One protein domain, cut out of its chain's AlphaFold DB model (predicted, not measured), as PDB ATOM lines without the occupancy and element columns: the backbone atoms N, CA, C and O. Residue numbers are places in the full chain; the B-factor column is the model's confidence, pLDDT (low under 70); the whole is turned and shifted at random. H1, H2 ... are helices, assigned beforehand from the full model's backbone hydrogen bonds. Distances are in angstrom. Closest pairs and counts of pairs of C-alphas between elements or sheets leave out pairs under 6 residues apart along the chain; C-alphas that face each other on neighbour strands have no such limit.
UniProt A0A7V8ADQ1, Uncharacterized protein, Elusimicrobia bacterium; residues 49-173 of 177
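What this domain is: This is residues 49 to 173 of the 177 residues of an uncharacterized protein of Elusimicrobia bacterium (UniProt A0A7V8ADQ1). A helical hairpin, H2 and H3, makes one end of the longest axis; H1 crosses its open end, and H6 lies in the middle of the domain, crossing both hairpin helices and touching all five other helices. H4 packs on H1, H3 and H6, while H5 packs on H1 and H6 away from the hairpin. The printed part has 125 residues with six named helices, H1 to H6 in chain order, and no named strand; the class is all helix, and the helix packing is mostly crossed, with 1 of 10 tilted pairs shallow. The whole is compact, with a radius of gyration of the C-alphas of 14.3 A, and spans 44 by 30 by 28 A.

How they stand to each other: H3, residues 92 to 116, is the longest helix and touches H2, residues 69 to 86, with its residues 92 to 102 alone. They form a helical hairpin at a shallow tilt of 23 degrees, opposite ways; the closest C-alphas, those of Leu 85 and Ala 95, are 5.3 A apart. H6, residues 157 to 172, touches H3 with residues 167 to 171 alone, about perpendicular at 77 degrees; the closest C-alphas, of Gln 103 and Tyr 170, are 4.7 A apart. H6 also touches H2 at a steep tilt of 64 degrees, closest at the C-alphas of Val 75 and Thr 163, 6.1 A. H1, residues 51 to 67, touches H3 about perpendicular at 75 degrees, with its residues 57 to 64 alone; the closest C-alphas, of Ala 60 and Leu 114, are 6.0 A apart. H1 and H2 only just touch, only at the corner, with 3 pairs of C-alphas within 8 A. H4, residues 121 to 130, touches H1, closest at the C-alphas of Lys 54 and Ala 123, 4.9 A. H5, residues 138 to 151, touches H1 at a steep tilt of 49 degrees, the same way, closest at the C-alphas of Glu 63 and Ala 151, 5.7 A. H5 is apart from H2 and H3. In H1 to H6 every O i to N i+4 pair is within hydrogen-bond range.

Where its parts are: H3 is 35.8 A from first to last C-alpha, H2 25.9 A, H1 24.0 A, H6 21.6 A, H5 20.1 A and H4 14.0 A. H1 begins at C-alpha 51, (-4.011, -15.845, -4.582), and H6 ends at C-alpha 172, (-3.610, -19.283, -21.229).

The domain as a whole: The two C-alphas farthest apart, those of Ala 52 and Gly 89, are 44.8 A apart. The printed part has no cut and no long link. The mean pLDDT of the printed part is 88.3, and no printed residue is under 70.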
ATOM      1  N   PRO A  49       1.628 -20.513  -7.219       89.44
ATOM      2  CA  PRO A  49       1.424 -19.115  -6.849       89.44
ATOM      3  C   PRO A  49       0.216 -18.951  -5.919       89.44
ATOM      4  O   PRO A  49      -0.848 -19.527  -6.159       89.44
ATOM      5  N   THR A  50       0.356 -18.114  -4.890       91.56
ATOM      6  CA  THR A  50      -0.743 -17.778  -3.978       91.56
ATOM      7  C   THR A  50      -1.791 -16.897  -4.668       91.56
ATOM      8  O   THR A  50      -1.522 -16.247  -5.680       91.56
ATOM      9  N   GLU A  51      -2.995 -16.794  -4.095       90.19
ATOM     10  CA  GLU A  51      -4.011 -15.845  -4.582       90.19
ATOM     11  C   GLU A  51      -3.542 -14.378  -4.504       90.19
ATOM     12  O   GLU A  51      -3.971 -13.549  -5.306       90.19
ATOM     13  N   ALA A  52      -2.617 -14.049  -3.591       91.56
ATOM     14  CA  ALA A  52      -1.989 -12.731  -3.547       91.56
ATOM     15  C   ALA A  52      -1.083 -12.502  -4.769       91.56
ATOM     16  O   ALA A  52      -1.187 -11.454  -5.409       91.56
ATOM     17  N   ASP A  53      -0.275 -13.497  -5.151       92.62
ATOM     18  CA  ASP A  53       0.592 -13.433  -6.337       92.62
ATOM     19  C   ASP A  53      -0.232 -13.337  -7.626       92.62
ATOM     20  O   ASP A  53       0.045 -12.502  -8.488       92.62
ATOM     21  N   LYS A  54      -1.298 -14.146  -7.742       93.00
ATOM     22  CA  LYS A  54      -2.261 -14.070  -8.855       93.00
ATOM     23  C   LYS A  54      -2.894 -12.680  -8.949       93.00
ATOM     24  O   LYS A  54      -2.971 -12.112 -10.036       93.00
ATOM     25  N   LYS A  55      -3.314 -12.099  -7.817       92.12
ATOM     26  CA  LYS A  55      -3.895 -10.748  -7.765       92.12
ATOM     27  C   LYS A  55      -2.877  -9.659  -8.119       92.12
ATOM     28  O   LYS A  55      -3.244  -8.690  -8.785       92.12
ATOM     29  N   ALA A  56      -1.613  -9.816  -7.724       92.81
ATOM     30  CA  ALA A  56      -0.530  -8.914  -8.107       92.81
ATOM     31  C   ALA A  56      -0.262  -8.973  -9.620       92.81
ATOM     32  O   ALA A  56      -0.189  -7.933 -10.272       92.81
ATOM     33  N   ALA A  57      -0.226 -10.176 -10.201       93.81
ATOM     34  CA  ALA A  57      -0.106 -10.384 -11.641       93.81
ATOM     35  C   ALA A  57      -1.301  -9.818 -12.435       93.81
ATOM     36  O   ALA A  57      -1.108  -9.150 -13.449       93.81
ATOM     37  N   ALA A  58      -2.531 -10.013 -11.950       93.38
ATOM     38  CA  ALA A  58      -3.738  -9.427 -12.538       93.38
ATOM     39  C   ALA A  58      -3.702  -7.889 -12.528       93.38
ATOM     40  O   ALA A  58      -4.054  -7.243 -13.516       93.38
ATOM     41  N   LYS A  59      -3.238  -7.294 -11.422       94.81
ATOM     42  CA  LYS A  59      -3.017  -5.849 -11.318       94.81
ATOM     43  C   LYS A  59      -1.950  -5.377 -12.311       94.81
ATOM     44  O   LYS A  59      -2.193  -4.405 -13.015       94.81
ATOM     45  N   ALA A  60      -0.819  -6.075 -12.406       94.38
ATOM     46  CA  ALA A  60       0.268  -5.728 -13.317       94.38
ATOM     47  C   ALA A  60      -0.163  -5.772 -14.801       94.38
ATOM     48  O   ALA A  60       0.127  -4.824 -15.529       94.38
ATOM     49  N   LEU A  61      -0.944  -6.781 -15.225       94.50
ATOM     50  CA  LEU A  61      -1.598  -6.807 -16.548       94.50
ATOM     51  C   LEU A  61      -2.419  -5.533 -16.786       94.50
ATOM     52  O   LEU A  61      -2.264  -4.864 -17.809       94.50
ATOM     53  N   LEU A  62      -3.328  -5.223 -15.857       94.38
ATOM     54  CA  LEU A  62      -4.273  -4.117 -16.003       94.38
ATOM     55  C   LEU A  62      -3.558  -2.762 -16.020       94.38
ATOM     56  O   LEU A  62      -3.932  -1.891 -16.800       94.38
ATOM     57  N   GLU A  63      -2.494  -2.591 -15.237       92.94
ATOM     58  CA  GLU A  63      -1.649  -1.399 -15.303       92.94
ATOM     59  C   GLU A  63      -0.879  -1.289 -16.626       92.94
ATOM     60  O   GLU A  63      -0.844  -0.199 -17.194       92.94
ATOM     61  N   THR A  64      -0.301  -2.379 -17.153       92.50
ATOM     62  CA  THR A  64       0.370  -2.365 -18.468       92.50
ATOM     63  C   THR A  64      -0.604  -1.958 -19.566       92.50
ATOM     64  O   THR A  64      -0.345  -0.975 -20.263       92.50
ATOM     65  N   LEU A  65      -1.766  -2.615 -19.657       92.31
ATOM     66  CA  LEU A  65      -2.813  -2.240 -20.610       92.31
ATOM     67  C   LEU A  65      -3.202  -0.767 -20.442       92.31
ATOM     68  O   LEU A  65      -3.162   0.007 -21.394       92.31
ATOM     69  N   CYS A  66      -3.527  -0.336 -19.227       90.25
ATOM     70  CA  CYS A  66      -4.050   1.009 -19.008       90.25
ATOM     71  C   CYS A  66      -3.000   2.125 -19.116       90.25
ATOM     72  O   CYS A  66      -3.381   3.273 -19.370       90.25
ATOM     73  N   SER A  67      -1.708   1.788 -19.044       90.44
ATOM     74  CA  SER A  67      -0.597   2.687 -19.376       90.44
ATOM     75  C   SER A  67      -0.364   2.876 -20.882       90.44
ATOM     76  O   SER A  67       0.206   3.894 -21.263       90.44
ATOM     77  N   SER A  68      -0.853   1.975 -21.746       89.69
ATOM     78  CA  SER A  68      -0.633   2.034 -23.199       89.69
ATOM     79  C   SER A  68      -1.937   1.940 -23.996       89.69
ATOM     80  O   SER A  68      -2.513   0.869 -24.178       89.69
ATOM     81  N   THR A  69      -2.398   3.076 -24.533       88.94
ATOM     82  CA  THR A  69      -3.565   3.099 -25.438       88.94
ATOM     83  C   THR A  69      -3.294   2.321 -26.726       88.94
ATOM     84  O   THR A  69      -4.150   1.546 -27.136       88.94
ATOM     85  N   ALA A  70      -2.089   2.441 -27.295       90.44
ATOM     86  CA  ALA A  70      -1.701   1.721 -28.508       90.44
ATOM     87  C   ALA A  70      -1.755   0.193 -28.325       90.44
ATOM     88  O   ALA A  70      -2.193  -0.515 -29.225       90.44
ATOM     89  N   LEU A  71      -1.377  -0.321 -27.145       89.44
ATOM     90  CA  LEU A  71      -1.511  -1.749 -26.842       89.44
ATOM     91  C   LEU A  71      -2.982  -2.176 -26.732       89.44
ATOM     92  O   LEU A  71      -3.338  -3.273 -27.154       89.44
ATOM     93  N   MET A  72      -3.839  -1.317 -26.177       89.50
ATOM     94  CA  MET A  72      -5.282  -1.561 -26.106       89.50
ATOM     95  C   MET A  72      -5.882  -1.685 -27.513       89.50
ATOM     96  O   MET A  72      -6.526  -2.684 -27.819       89.50
ATOM     97  N   GLU A  73      -5.587  -0.721 -28.385       89.62
ATOM     98  CA  GLU A  73      -6.037  -0.695 -29.783       89.62
ATOM     99  C   GLU A  73      -5.490  -1.887 -30.586       89.62
ATOM    100  O   GLU A  73      -6.239  -2.535 -31.315       89.62
ATOM    101  N   GLU A  74      -4.210  -2.233 -30.415       89.50
ATOM    102  CA  GLU A  74      -3.586  -3.407 -31.035       89.50
ATOM    103  C   GLU A  74      -4.299  -4.709 -30.652       89.50
ATOM    104  O   GLU A  74      -4.630  -5.514 -31.524       89.50
ATOM    105  N   VAL A  75      -4.538  -4.924 -29.355       89.88
ATOM    106  CA  VAL A  75      -5.208  -6.131 -28.858       89.88
ATOM    107  C   VAL A  75      -6.630  -6.223 -29.407       89.88
ATOM    108  O   VAL A  75      -7.020  -7.296 -29.870       89.88
ATOM    109  N   GLU A  76      -7.383  -5.121 -29.407       86.31
ATOM    110  CA  GLU A  76      -8.751  -5.093 -29.932       86.31
ATOM    111  C   GLU A  76      -8.781  -5.388 -31.443       86.31
ATOM    112  O   GLU A  76      -9.499  -6.296 -31.859       86.31
ATOM    113  N   MET A  77      -7.916  -4.755 -32.245       84.88
ATOM    114  CA  MET A  77      -7.784  -5.080 -33.675       84.88
ATOM    115  C   MET A  77      -7.349  -6.533 -33.920       84.88
ATOM    116  O   MET A  77      -7.828  -7.164 -34.859       84.88
ATOM    117  N   SER A  78      -6.461  -7.094 -33.090       81.31
ATOM    118  CA  SER A  78      -6.007  -8.486 -33.238       81.31
ATOM    119  C   SER A  78      -7.116  -9.512 -32.977       81.31
ATOM    120  O   SER A  78      -7.071 -10.619 -33.519       81.31
ATOM    121  N   MET A  79      -8.095  -9.155 -32.137       73.19
ATOM    122  CA  MET A  79      -9.263  -9.974 -31.827       73.19
ATOM    123  C   MET A  79     -10.269  -9.902 -32.977       73.19
ATOM    124  O   MET A  79     -10.645 -10.942 -33.512       73.19
ATOM    125  N   ASP A  80     -10.615  -8.688 -33.416       72.25
ATOM    126  CA  ASP A  80     -11.543  -8.457 -34.527       72.25
ATOM    127  C   ASP A  80     -11.011  -9.103 -35.837       72.25
ATOM    128  O   ASP A  80     -11.768  -9.712 -36.596       72.25
ATOM    129  N   LEU A  81      -9.688  -9.069 -36.073       73.06
ATOM    130  CA  LEU A  81      -9.028  -9.763 -37.190       73.06
ATOM    131  C   LEU A  81      -9.057 -11.295 -37.052       73.06
ATOM    132  O   LEU A  81      -9.249 -11.992 -38.048       73.06
ATOM    133  N   PHE A  82      -8.878 -11.842 -35.845       75.81
ATOM    134  CA  PHE A  82      -8.997 -13.288 -35.632       75.81
ATOM    135  C   PHE A  82     -10.435 -13.773 -35.867       75.81
ATOM    136  O   PHE A  82     -10.622 -14.787 -36.537       75.81
ATOM    137  N   GLU A  83     -11.441 -13.034 -35.387       75.25
ATOM    138  CA  GLU A  83     -12.851 -13.343 -35.644       75.25
ATOM    139  C   GLU A  83     -13.145 -13.346 -37.153       75.25
ATOM    140  O   GLU A  83     -13.653 -14.345 -37.668       75.25
ATOM    141  N   ALA A  84     -12.714 -12.307 -37.881       75.12
ATOM    142  CA  ALA A  84     -12.851 -12.213 -39.338       75.12
ATOM    143  C   ALA A  84     -12.175 -13.374 -40.100       75.12
ATOM    144  O   ALA A  84     -12.736 -13.878 -41.072       75.12
ATOM    145  N   LEU A  85     -11.005 -13.836 -39.644       81.12
ATOM    146  CA  LEU A  85     -10.294 -14.988 -40.219       81.12
ATOM    147  C   LEU A  85     -10.842 -16.354 -39.762       81.12
ATOM    148  O   LEU A  85     -10.417 -17.378 -40.287       81.12
ATOM    149  N   SER A  86     -11.764 -16.413 -38.797       76.94
ATOM    150  CA  SER A  86     -12.285 -17.675 -38.236       76.94
ATOM    151  C   SER A  86     -13.666 -18.095 -38.765       76.94
ATOM    152  O   SER A  86     -14.159 -19.170 -38.413       76.94
ATOM    153  N   GLY A  87     -14.290 -17.257 -39.600       78.81
ATOM    154  CA  GLY A  87     -15.641 -17.452 -40.130       78.81
ATOM    155  C   GLY A  87     -15.793 -18.579 -41.160       78.81
ATOM    156  O   GLY A  87     -14.837 -19.229 -41.593       78.81
ATOM    157  N   GLU A  88     -17.037 -18.811 -41.579       78.25
ATOM    158  CA  GLU A  88     -17.365 -19.804 -42.604       78.25
ATOM    159  C   GLU A  88     -16.715 -19.440 -43.952       78.25
ATOM    160  O   GLU A  88     -16.911 -18.348 -44.479       78.25
ATOM    161  N   GLY A  89     -15.908 -20.357 -44.496       77.88
ATOM    162  CA  GLY A  89     -15.137 -20.151 -45.729       77.88
ATOM    163  C   GLY A  89     -13.731 -19.559 -45.550       77.88
ATOM    164  O   GLY A  89     -12.993 -19.494 -46.531       77.88
ATOM    165  N   ALA A  90     -13.323 -19.169 -44.338       83.62
ATOM    166  CA  ALA A  90     -11.982 -18.632 -44.092       83.62
ATOM    167  C   ALA A  90     -10.891 -19.726 -44.013       83.62
ATOM    168  O   ALA A  90     -11.164 -20.879 -43.652       83.62
ATOM    169  N   ASP A  91      -9.636 -19.375 -44.332       87.62
ATOM    170  CA  ASP A  91      -8.510 -20.313 -44.237       87.62
ATOM    171  C   ASP A  91      -8.133 -20.569 -42.769       87.62
ATOM    172  O   ASP A  91      -7.478 -19.773 -42.091       87.62
ATOM    173  N   LYS A  92      -8.511 -21.759 -42.294       84.38
ATOM    174  CA  LYS A  92      -8.226 -22.249 -40.941       84.38
ATOM    175  C   LYS A  92      -6.728 -22.306 -40.630       84.38
ATOM    176  O   LYS A  92      -6.356 -22.157 -39.467       84.38
ATOM    177  N   ASN A  93      -5.868 -22.508 -41.630       86.44
ATOM    178  CA  ASN A  93      -4.418 -22.497 -41.445       86.44
ATOM    179  C   ASN A  93      -3.904 -21.070 -41.248       86.44
ATOM    180  O   ASN A  93      -3.069 -20.845 -40.372       86.44
ATOM    181  N   GLU A  94      -4.416 -20.095 -42.000       85.75
ATOM    182  CA  GLU A  94      -4.069 -18.685 -41.807       85.75
ATOM    183  C   GLU A  94      -4.537 -18.179 -40.436       85.75
ATOM    184  O   GLU A  94      -3.732 -17.619 -39.687       85.75
ATOM    185  N   ALA A  95      -5.783 -18.474 -40.053       85.56
ATOM    186  CA  ALA A  95      -6.332 -18.160 -38.734       85.56
ATOM    187  C   ALA A  95      -5.511 -18.779 -37.592       85.56
ATOM    188  O   ALA A  95      -5.158 -18.097 -36.626       85.56
ATOM    189  N   ARG A  96      -5.135 -20.061 -37.719       85.12
ATOM    190  CA  ARG A  96      -4.261 -20.755 -36.761       85.12
ATOM    191  C   ARG A  96      -2.869 -20.119 -36.699       85.12
ATOM    192  O   ARG A  96      -2.342 -19.912 -35.607       85.12
ATOM    193  N   ASN A  97      -2.276 -19.784 -37.841       86.56
ATOM    194  CA  ASN A  97      -0.968 -19.134 -37.903       86.56
ATOM    195  C   ASN A  97      -1.006 -17.728 -37.284       86.56
ATOM    196  O   ASN A  97      -0.074 -17.348 -36.575       86.56
ATOM    197  N   HIS A  98      -2.085 -16.968 -37.498       86.12
ATOM    198  CA  HIS A  98      -2.318 -15.691 -36.825       86.12
ATOM    199  C   HIS A  98      -2.420 -15.880 -35.307       86.12
ATOM    200  O   HIS A  98      -1.693 -15.226 -34.562       86.12
ATOM    201  N   PHE A  99      -3.231 -16.839 -34.854       87.19
ATOM    202  CA  PHE A  99      -3.386 -17.169 -33.438       87.19
ATOM    203  C   PHE A  99      -2.053 -17.513 -32.756       87.19
ATOM    204  O   PHE A  99      -1.750 -16.969 -31.694       87.19
ATOM    205  N   ILE A 100      -1.224 -18.360 -33.378       87.75
ATOM    206  CA  ILE A 100       0.097 -18.740 -32.848       87.75
ATOM    207  C   ILE A 100       1.026 -17.517 -32.751       87.75
ATOM    208  O   ILE A 100       1.708 -17.349 -31.739       87.75
ATOM    209  N   ARG A 101       1.039 -16.629 -33.759       88.19
ATOM    210  CA  ARG A 101       1.828 -15.382 -33.711       88.19
ATOM    211  C   ARG A 101       1.371 -14.462 -32.577       88.19
ATOM    212  O   ARG A 101       2.219 -13.980 -31.825       88.19
ATOM    213  N   SER A 102       0.063 -14.257 -32.427       89.19
ATOM    214  CA  SER A 102      -0.516 -13.465 -31.336       89.19
ATOM    215  C   SER A 102      -0.181 -14.060 -29.970       89.19
ATOM    216  O   SER A 102       0.297 -13.343 -29.095       89.19
ATOM    217  N   GLN A 103      -0.327 -15.376 -29.798       89.38
ATOM    218  CA  GLN A 103       0.059 -16.072 -28.571       89.38
ATOM    219  C   GLN A 103       1.539 -15.847 -28.230       89.38
ATOM    220  O   GLN A 103       1.839 -15.407 -27.122       89.38
ATOM    221  N   SER A 104       2.465 -16.077 -29.165       90.00
ATOM    222  CA  SER A 104       3.898 -15.847 -28.925       90.00
ATOM    223  C   SER A 104       4.207 -14.389 -28.560       90.00
ATOM    224  O   SER A 104       4.964 -14.142 -27.622       90.00
ATOM    225  N   ARG A 105       3.583 -13.421 -29.249       91.06
ATOM    226  CA  ARG A 105       3.738 -11.978 -28.987       91.06
ATOM    227  C   ARG A 105       3.235 -11.590 -27.595       91.06
ATOM    228  O   ARG A 105       3.980 -10.982 -26.828       91.06
ATOM    229  N   TYR A 106       1.997 -11.956 -27.254       91.50
ATOM    230  CA  TYR A 106       1.388 -11.594 -25.973       91.50
ATOM    231  C   TYR A 106       2.072 -12.286 -24.791       91.50
ATOM    232  O   TYR A 106       2.266 -11.641 -23.762       91.50
ATOM    233  N   ARG A 107       2.527 -13.538 -24.946       92.19
ATOM    234  CA  ARG A 107       3.324 -14.226 -23.918       92.19
ATOM    235  C   ARG A 107       4.656 -13.523 -23.658       92.19
ATOM    236  O   ARG A 107       4.894 -13.125 -22.524       92.19
ATOM    237  N   ALA A 108       5.467 -13.292 -24.693       92.19
ATOM    238  CA  ALA A 108       6.779 -12.652 -24.546       92.19
ATOM    239  C   ALA A 108       6.683 -11.227 -23.967       92.19
ATOM    240  O   ALA A 108       7.458 -10.852 -23.087       92.19
ATOM    241  N   MET A 109       5.693 -10.441 -24.407       92.69
ATOM    242  CA  MET A 109       5.431  -9.124 -23.823       92.69
ATOM    243  C   MET A 109       5.020  -9.233 -22.349       92.69
ATOM    244  O   MET A 109       5.525  -8.474 -21.531       92.69
ATOM    245  N   MET A 110       4.125 -10.159 -21.985       93.56
ATOM    246  CA  MET A 110       3.700 -10.324 -20.591       93.56
ATOM    247  C   MET A 110       4.829 -10.828 -19.689       93.56
ATOM    248  O   MET A 110       4.936 -10.361 -18.562       93.56
ATOM    249  N   GLU A 111       5.708 -11.712 -20.160       93.56
ATOM    250  CA  GLU A 111       6.908 -12.117 -19.413       93.56
ATOM    251  C   GLU A 111       7.785 -10.906 -19.051       93.56
ATOM    252  O   GLU A 111       8.165 -10.747 -17.888       93.56
ATOM    253  N   MET A 112       8.027 -10.008 -20.011       93.69
ATOM    254  CA  MET A 112       8.788  -8.770 -19.813       93.69
ATOM    255  C   MET A 112       8.063  -7.765 -18.898       93.69
ATOM    256  O   MET A 112       8.621  -7.314 -17.898       93.69
ATOM    257  N   GLU A 113       6.815  -7.420 -19.222       93.25
ATOM    258  CA  GLU A 113       6.021  -6.386 -18.541       93.25
ATOM    259  C   GLU A 113       5.700  -6.744 -17.086       93.25
ATOM    260  O   GLU A 113       5.781  -5.897 -16.195       93.25
ATOM    261  N   LEU A 114       5.364  -8.009 -16.819       92.69
ATOM    262  CA  LEU A 114       5.106  -8.473 -15.458       92.69
ATOM    263  C   LEU A 114       6.400  -8.480 -14.642       92.69
ATOM    264  O   LEU A 114       6.396  -7.988 -13.513       92.69
ATOM    265  N   SER A 115       7.512  -8.952 -15.219       90.69
ATOM    266  CA  SER A 115       8.816  -8.956 -14.549       90.69
ATOM    267  C   SER A 115       9.271  -7.539 -14.181       90.69
ATOM    268  O   SER A 115       9.658  -7.308 -13.035       90.69
ATOM    269  N   ALA A 116       9.114  -6.570 -15.089       91.56
ATOM    270  CA  ALA A 116       9.406  -5.156 -14.834       91.56
ATOM    271  C   ALA A 116       8.558  -4.549 -13.694       91.56
ATOM    272  O   ALA A 116       8.991  -3.606 -13.033       91.56
ATOM    273  N   ARG A 117       7.370  -5.108 -13.427       91.38
ATOM    274  CA  ARG A 117       6.470  -4.726 -12.321       91.38
ATOM    275  C   ARG A 117       6.642  -5.579 -11.056       91.38
ATOM    276  O   ARG A 117       5.860  -5.433 -10.118       91.38
ATOM    277  N   GLY A 118       7.630  -6.476 -11.013       90.50
ATOM    278  CA  GLY A 118       7.855  -7.393  -9.888       90.50
ATOM    279  C   GLY A 118       6.816  -8.518  -9.765       90.50
ATOM    280  O   GLY A 118       6.714  -9.144  -8.714       90.50
ATOM    281  N   ALA A 119       6.040  -8.781 -10.819       93.25
ATOM    282  CA  ALA A 119       5.055  -9.856 -10.883       93.25
ATOM    283  C   ALA A 119       5.596 -11.074 -11.652       93.25
ATOM    284  O   ALA A 119       6.352 -10.957 -12.614       93.25
ATOM    285  N   SER A 120       5.182 -12.276 -11.246       91.19
ATOM    286  CA  SER A 120       5.609 -13.518 -11.896       91.19
ATOM    287  C   SER A 120       4.696 -13.898 -13.063       91.19
ATOM    288  O   SER A 120       3.481 -14.014 -12.887       91.19
ATOM    289  N   TYR A 121       5.279 -14.232 -14.218       91.25
ATOM    290  CA  TYR A 121       4.531 -14.843 -15.322       91.25
ATOM    291  C   TYR A 121       3.900 -16.198 -14.930       91.25
ATOM    292  O   TYR A 121       2.816 -16.530 -15.402       91.25
ATOM    293  N   LYS A 122       4.494 -16.952 -13.986       90.94
ATOM    294  CA  LYS A 122       3.872 -18.169 -13.421       90.94
ATOM    295  C   LYS A 122       2.609 -17.836 -12.620       90.94
ATOM    296  O   LYS A 122       1.617 -18.546 -12.724       90.94
ATOM    297  N   ALA A 123       2.609 -16.754 -11.841       93.38
ATOM    298  CA  ALA A 123       1.399 -16.308 -11.143       93.38
ATOM    299  C   ALA A 123       0.318 -15.834 -12.127       93.38
ATOM    300  O   ALA A 123      -0.860 -16.161 -11.972       93.38
ATOM    301  N   PHE A 124       0.736 -15.133 -13.181       94.75
ATOM    302  CA  PHE A 124      -0.136 -14.704 -14.268       94.75
ATOM    303  C   PHE A 124      -0.756 -15.865 -15.048       94.75
ATOM    304  O   PHE A 124      -1.953 -15.824 -15.303       94.75
ATOM    305  N   SER A 125      -0.002 -16.910 -15.403       91.81
ATOM    306  CA  SER A 125      -0.544 -18.028 -16.189       91.81
ATOM    307  C   SER A 125      -1.615 -18.814 -15.427       91.81
ATOM    308  O   SER A 125      -2.631 -19.185 -16.012       91.81
ATOM    309  N   TYR A 126      -1.454 -18.982 -14.109       91.19
ATOM    310  CA  TYR A 126      -2.493 -19.554 -13.245       91.19
ATOM    311  C   TYR A 126      -3.713 -18.627 -13.125       91.19
ATOM    312  O   TYR A 126      -4.844 -19.102 -13.205       91.19
ATOM    313  N   TYR A 127      -3.509 -17.312 -12.974       92.94
ATOM    314  CA  TYR A 127      -4.612 -16.344 -13.002       92.94
ATOM    315  C   TYR A 127      -5.359 -16.362 -14.346       92.94
ATOM    316  O   TYR A 127      -6.583 -16.315 -14.376       92.94
ATOM    317  N   ALA A 128      -4.640 -16.473 -15.461       92.50
ATOM    318  CA  ALA A 128      -5.222 -16.504 -16.793       92.50
ATOM    319  C   ALA A 128      -6.036 -17.782 -17.038       92.50
ATOM    320  O   ALA A 128      -7.152 -17.688 -17.543       92.50
ATOM    321  N   ALA A 129      -5.549 -18.945 -16.588       88.75
ATOM    322  CA  ALA A 129      -6.318 -20.190 -16.594       88.75
ATOM    323  C   ALA A 129      -7.616 -20.079 -15.764       88.75
ATOM    324  O   ALA A 129      -8.689 -20.424 -16.254       88.75
ATOM    325  N   ASP A 130      -7.538 -19.506 -14.556       88.94
ATOM    326  CA  ASP A 130      -8.690 -19.231 -13.679       88.94
ATOM    327  C   ASP A 130      -9.730 -18.259 -14.296       88.94
ATOM    328  O   ASP A 130     -10.871 -18.183 -13.832       88.94
ATOM    329  N   MET A 131      -9.338 -17.486 -15.315       89.56
ATOM    330  CA  MET A 131     -10.161 -16.469 -15.984       89.56
ATOM    331  C   MET A 131     -10.697 -16.910 -17.357       89.56
ATOM    332  O   MET A 131     -11.426 -16.148 -17.999       89.56
ATOM    333  N   MET A 132     -10.383 -18.129 -17.808       85.56
ATOM    334  CA  MET A 132     -10.853 -18.654 -19.092       85.56
ATOM    335  C   MET A 132     -12.388 -18.811 -19.141       85.56
ATOM    336  O   MET A 132     -13.026 -19.093 -18.115       85.56
ATOM    337  N   PRO A 133     -13.013 -18.687 -20.331       72.06
ATOM    338  CA  PRO A 133     -14.419 -19.035 -20.527       72.06
ATOM    339  C   PRO A 133     -14.726 -20.454 -20.023       72.06
ATOM    340  O   PRO A 133     -13.959 -21.381 -20.264       72.06
ATOM    341  N   GLY A 134     -15.832 -20.613 -19.293       76.94
ATOM    342  CA  GLY A 134     -16.206 -21.870 -18.628       76.94
ATOM    343  C   GLY A 134     -15.620 -22.064 -17.221       76.94
ATOM    344  O   GLY A 134     -16.204 -22.807 -16.440       76.94
ATOM    345  N   TYR A 135     -14.542 -21.354 -16.863       74.00
ATOM    346  CA  TYR A 135     -13.887 -21.442 -15.546       74.00
ATOM    347  C   TYR A 135     -14.063 -20.174 -14.692       74.00
ATOM    348  O   TYR A 135     -14.100 -20.247 -13.463       74.00
ATOM    349  N   VAL A 136     -14.215 -19.006 -15.328       85.69
ATOM    350  CA  VAL A 136     -14.361 -17.720 -14.630       85.69
ATOM    351  C   VAL A 136     -15.687 -17.597 -13.865       85.69
ATOM    352  O   VAL A 136     -16.770 -17.571 -14.452       85.69
ATOM    353  N   SER A 137     -15.603 -17.448 -12.540       86.56
ATOM    354  CA  SER A 137     -16.772 -17.215 -11.683       86.56
ATOM    355  C   SER A 137     -17.227 -15.739 -11.684       86.56
ATOM    356  O   SER A 137     -16.429 -14.839 -11.992       86.56
ATOM    357  N   PRO A 138     -18.488 -15.440 -11.304       87.69
ATOM    358  CA  PRO A 138     -18.972 -14.065 -11.154       87.69
ATOM    359  C   PRO A 138     -18.141 -13.225 -10.170       87.69
ATOM    360  O   PRO A 138     -17.928 -12.032 -10.397       87.69
ATOM    361  N   GLU A 139     -17.634 -13.843  -9.101       89.38
ATOM    362  CA  GLU A 139     -16.791 -13.215  -8.079       89.38
ATOM    363  C   GLU A 139     -15.419 -12.853  -8.653       89.38
ATOM    364  O   GLU A 139     -14.962 -11.724  -8.475       89.38
ATOM    365  N   ARG A 140     -14.789 -13.762  -9.415       87.81
ATOM    366  CA  ARG A 140     -13.502 -13.500 -10.088       87.81
ATOM    367  C   ARG A 140     -13.620 -12.360 -11.102       87.81
ATOM    368  O   ARG A 140     -12.781 -11.458 -11.114       87.81
ATOM    369  N   ARG A 141     -14.703 -12.333 -11.890       88.31
ATOM    370  CA  ARG A 141     -15.001 -11.223 -12.815       88.31
ATOM    371  C   ARG A 141     -15.229  -9.900 -12.074       88.31
ATOM    372  O   ARG A 141     -14.756  -8.860 -12.526       88.31
ATOM    373  N   ARG A 142     -15.912  -9.920 -10.922       91.19
ATOM    374  CA  ARG A 142     -16.086  -8.728 -10.075       91.19
ATOM    375  C   ARG A 142     -14.744  -8.217  -9.543       91.19
ATOM    376  O   ARG A 142     -14.447  -7.041  -9.727       91.19
ATOM    377  N   ALA A 143     -13.911  -9.096  -8.987       89.75
ATOM    378  CA  ALA A 143     -12.586  -8.740  -8.478       89.75
ATOM    379  C   ALA A 143     -11.682  -8.141  -9.572       89.75
ATOM    380  O   ALA A 143     -10.994  -7.150  -9.332       89.75
ATOM    381  N   MET A 144     -11.723  -8.680 -10.796       90.25
ATOM    382  CA  MET A 144     -11.026  -8.098 -11.951       90.25
ATOM    383  C   MET A 144     -11.501  -6.665 -12.243       90.25
ATOM    384  O   MET A 144     -10.674  -5.770 -12.423       90.25
ATOM    385  N   ARG A 145     -12.820  -6.421 -12.254       91.69
ATOM    386  CA  ARG A 145     -13.399  -5.084 -12.481       91.69
ATOM    387  C   ARG A 145     -13.038  -4.086 -11.382       91.69
ATOM    388  O   ARG A 145     -12.797  -2.924 -11.692       91.69
ATOM    389  N   GLU A 146     -12.964  -4.521 -10.128       91.94
ATOM    390  CA  GLU A 146     -12.516  -3.689  -9.001       91.94
ATOM    391  C   GLU A 146     -11.050  -3.255  -9.168       91.94
ATOM    392  O   GLU A 146     -10.731  -2.075  -9.009       91.94
ATOM    393  N   ILE A 147     -10.163  -4.177  -9.568       90.56
ATOM    394  CA  ILE A 147      -8.756  -3.860  -9.863       90.56
ATOM    395  C   ILE A 147      -8.662  -2.919 -11.075       90.56
ATOM    396  O   ILE A 147      -7.930  -1.930 -11.028       90.56
ATOM    397  N   ALA A 148      -9.439  -3.173 -12.132       91.38
ATOM    398  CA  ALA A 148      -9.480  -2.327 -13.322       91.38
ATOM    399  C   ALA A 148      -9.969  -0.904 -13.000       91.38
ATOM    400  O   ALA A 148      -9.367   0.062 -13.453       91.38
ATOM    401  N   ALA A 149     -10.994  -0.742 -12.160       90.81
ATOM    402  CA  ALA A 149     -11.474   0.574 -11.730       90.81
ATOM    403  C   ALA A 149     -10.423   1.369 -10.936       90.81
ATOM    404  O   ALA A 149     -10.362   2.594 -11.051       90.81
ATOM    405  N   ALA A 150      -9.564   0.688 -10.170       88.81
ATOM    406  CA  ALA A 150      -8.457   1.322  -9.462       88.81
ATOM    407  C   ALA A 150      -7.292   1.711 -10.397       88.81
ATOM    408  O   ALA A 150      -6.753   2.813 -10.267       88.81
ATOM    409  N   ALA A 151      -6.916   0.827 -11.330       84.62
ATOM    410  CA  ALA A 151      -5.757   0.992 -12.215       84.62
ATOM    411  C   ALA A 151      -6.032   1.856 -13.465       84.62
ATOM    412  O   ALA A 151      -5.138   2.540 -13.957       84.62
ATOM    413  N   CYS A 152      -7.263   1.852 -13.978       86.19
ATOM    414  CA  CYS A 152      -7.619   2.349 -15.312       86.19
ATOM    415  C   CYS A 152      -8.538   3.577 -15.267       86.19
ATOM    416  O   CYS A 152      -9.544   3.649 -15.979       86.19
ATOM    417  N   LYS A 153      -8.216   4.550 -14.407       84.19
ATOM    418  CA  LYS A 153      -9.015   5.773 -14.233       84.19
ATOM    419  C   LYS A 153      -9.242   6.483 -15.575       84.19
ATOM    420  O   LYS A 153      -8.300   6.722 -16.322       84.19
ATOM    421  N   GLY A 154     -10.498   6.825 -15.862       83.31
ATOM    422  CA  GLY A 154     -10.897   7.505 -17.100       83.31
ATOM    423  C   GLY A 154     -11.049   6.604 -18.335       83.31
ATOM    424  O   GLY A 154     -11.445   7.110 -19.380       83.31
ATOM    425  N   ARG A 155     -10.789   5.290 -18.243       85.06
ATOM    426  CA  ARG A 155     -11.023   4.338 -19.345       85.06
ATOM    427  C   ARG A 155     -12.344   3.582 -19.184       85.06
ATOM    428  O   ARG A 155     -12.848   3.393 -18.077       85.06
ATOM    429  N   SER A 156     -12.896   3.106 -20.300       90.19
ATOM    430  CA  SER A 156     -14.089   2.253 -20.302       90.19
ATOM    431  C   SER A 156     -13.776   0.887 -19.686       90.19
ATOM    432  O   SER A 156     -13.018   0.106 -20.258       90.19
ATOM    433  N   LEU A 157     -14.399   0.554 -18.550       89.94
ATOM    434  CA  LEU A 157     -14.207  -0.752 -17.900       89.94
ATOM    435  C   LEU A 157     -14.574  -1.926 -18.816       89.94
ATOM    436  O   LEU A 157     -13.927  -2.965 -18.752       89.94
ATOM    437  N   ARG A 158     -15.560  -1.750 -19.708       89.81
ATOM    438  CA  ARG A 158     -15.938  -2.761 -20.708       89.81
ATOM    439  C   ARG A 158     -14.827  -2.989 -21.738       89.81
ATOM    440  O   ARG A 158     -14.591  -4.129 -22.124       89.81
ATOM    441  N   GLN A 159     -14.152  -1.921 -22.167       89.50
ATOM    442  CA  GLN A 159     -13.024  -1.993 -23.099       89.50
ATOM    443  C   GLN A 159     -11.824  -2.683 -22.440       89.50
ATOM    444  O   GLN A 159     -11.255  -3.616 -23.000       89.50
ATOM    445  N   VAL A 160     -11.500  -2.291 -21.201       91.00
ATOM    446  CA  VAL A 160     -10.423  -2.905 -20.408       91.00
ATOM    447  C   VAL A 160     -10.698  -4.391 -20.154       91.00
ATOM    448  O   VAL A 160      -9.803  -5.206 -20.341       91.00
ATOM    449  N   GLU A 161     -11.927  -4.766 -19.786       90.25
ATOM    450  CA  GLU A 161     -12.324  -6.167 -19.576       90.25
ATOM    451  C   GLU A 161     -12.219  -7.000 -20.865       90.25
ATOM    452  O   GLU A 161     -11.678  -8.103 -20.815       90.25
ATOM    453  N   ARG A 162     -12.654  -6.464 -22.020       88.56
ATOM    454  CA  ARG A 162     -12.492  -7.109 -23.342       88.56
ATOM    455  C   ARG A 162     -11.015  -7.327 -23.677       88.56
ATOM    456  O   ARG A 162     -10.602  -8.451 -23.944       88.56
ATOM    457  N   THR A 163     -10.227  -6.258 -23.601       91.31
ATOM    458  CA  THR A 163      -8.795  -6.249 -23.937       91.31
ATOM    459  C   THR A 163      -8.008  -7.216 -23.050       91.31
ATOM    460  O   THR A 163      -7.263  -8.064 -23.537       91.31
ATOM    461  N   ALA A 164      -8.201  -7.133 -21.733       92.69
ATOM    462  CA  ALA A 164      -7.556  -8.030 -20.786       92.69
ATOM    463  C   ALA A 164      -8.014  -9.482 -20.987       92.69
ATOM    464  O   ALA A 164      -7.178 -10.377 -20.945       92.69
ATOM    465  N   GLY A 165      -9.298  -9.719 -21.278       90.75
ATOM    466  CA  GLY A 165      -9.812 -11.039 -21.644       90.75
ATOM    467  C   GLY A 165      -9.088 -11.650 -22.848       90.75
ATOM    468  O   GLY A 165      -8.691 -12.811 -22.784       90.75
ATOM    469  N   ALA A 166      -8.837 -10.866 -23.901       89.75
ATOM    470  CA  ALA A 166      -8.090 -11.317 -25.076       89.75
ATOM    471  C   ALA A 166      -6.622 -11.664 -24.748       89.75
ATOM    472  O   ALA A 166      -6.146 -12.727 -25.144       89.75
ATOM    473  N   VAL A 167      -5.914 -10.835 -23.967       93.00
ATOM    474  CA  VAL A 167      -4.530 -11.143 -23.541       93.00
ATOM    475  C   VAL A 167      -4.480 -12.389 -22.649       93.00
ATOM    476  O   VAL A 167      -3.627 -13.253 -22.851       93.00
ATOM    477  N   LEU A 168      -5.408 -12.525 -21.695       92.62
ATOM    478  CA  LEU A 168      -5.522 -13.718 -20.848       92.62
ATOM    479  C   LEU A 168      -5.784 -14.970 -21.699       92.62
ATOM    480  O   LEU A 168      -5.123 -15.985 -21.490       92.62
ATOM    481  N   PHE A 169      -6.669 -14.882 -22.700       88.81
ATOM    482  CA  PHE A 169      -6.957 -15.967 -23.639       88.81
ATOM    483  C   PHE A 169      -5.722 -16.377 -24.448       88.81
ATOM    484  O   PHE A 169      -5.326 -17.540 -24.395       88.81
ATOM    485  N   TYR A 170      -5.054 -15.440 -25.130       88.38
ATOM    486  CA  TYR A 170      -3.841 -15.742 -25.897       88.38
ATOM    487  C   TYR A 170      -2.729 -16.340 -25.024       88.38
ATOM    488  O   TYR A 170      -2.027 -17.251 -25.468       88.38
ATOM    489  N   CYS A 171      -2.583 -15.896 -23.775       89.44
ATOM    490  CA  CYS A 171      -1.565 -16.418 -22.870       89.44
ATOM    491  C   CYS A 171      -1.918 -17.787 -22.261       89.44
ATOM    492  O   CYS A 171      -1.027 -18.635 -22.169       89.44
ATOM    493  N   ALA A 172      -3.176 -18.039 -21.882       86.38
ATOM    494  CA  ALA A 172      -3.610 -19.283 -21.229       86.38
ATOM    495  C   ALA A 172      -4.008 -20.410 -22.192       86.38
ATOM    496  O   ALA A 172      -3.934 -21.580 -21.816       86.38
ATOM    497  N   ALA A 173      -4.432 -20.088 -23.415       79.62
ATOM    498  CA  ALA A 173      -4.897 -21.088 -24.366       79.62
ATOM    499  C   ALA A 173      -3.807 -22.132 -24.692       79.62
ATOM    500  O   ALA A 173      -2.625 -21.779 -24.842       79.62
TER     501      ALA A 173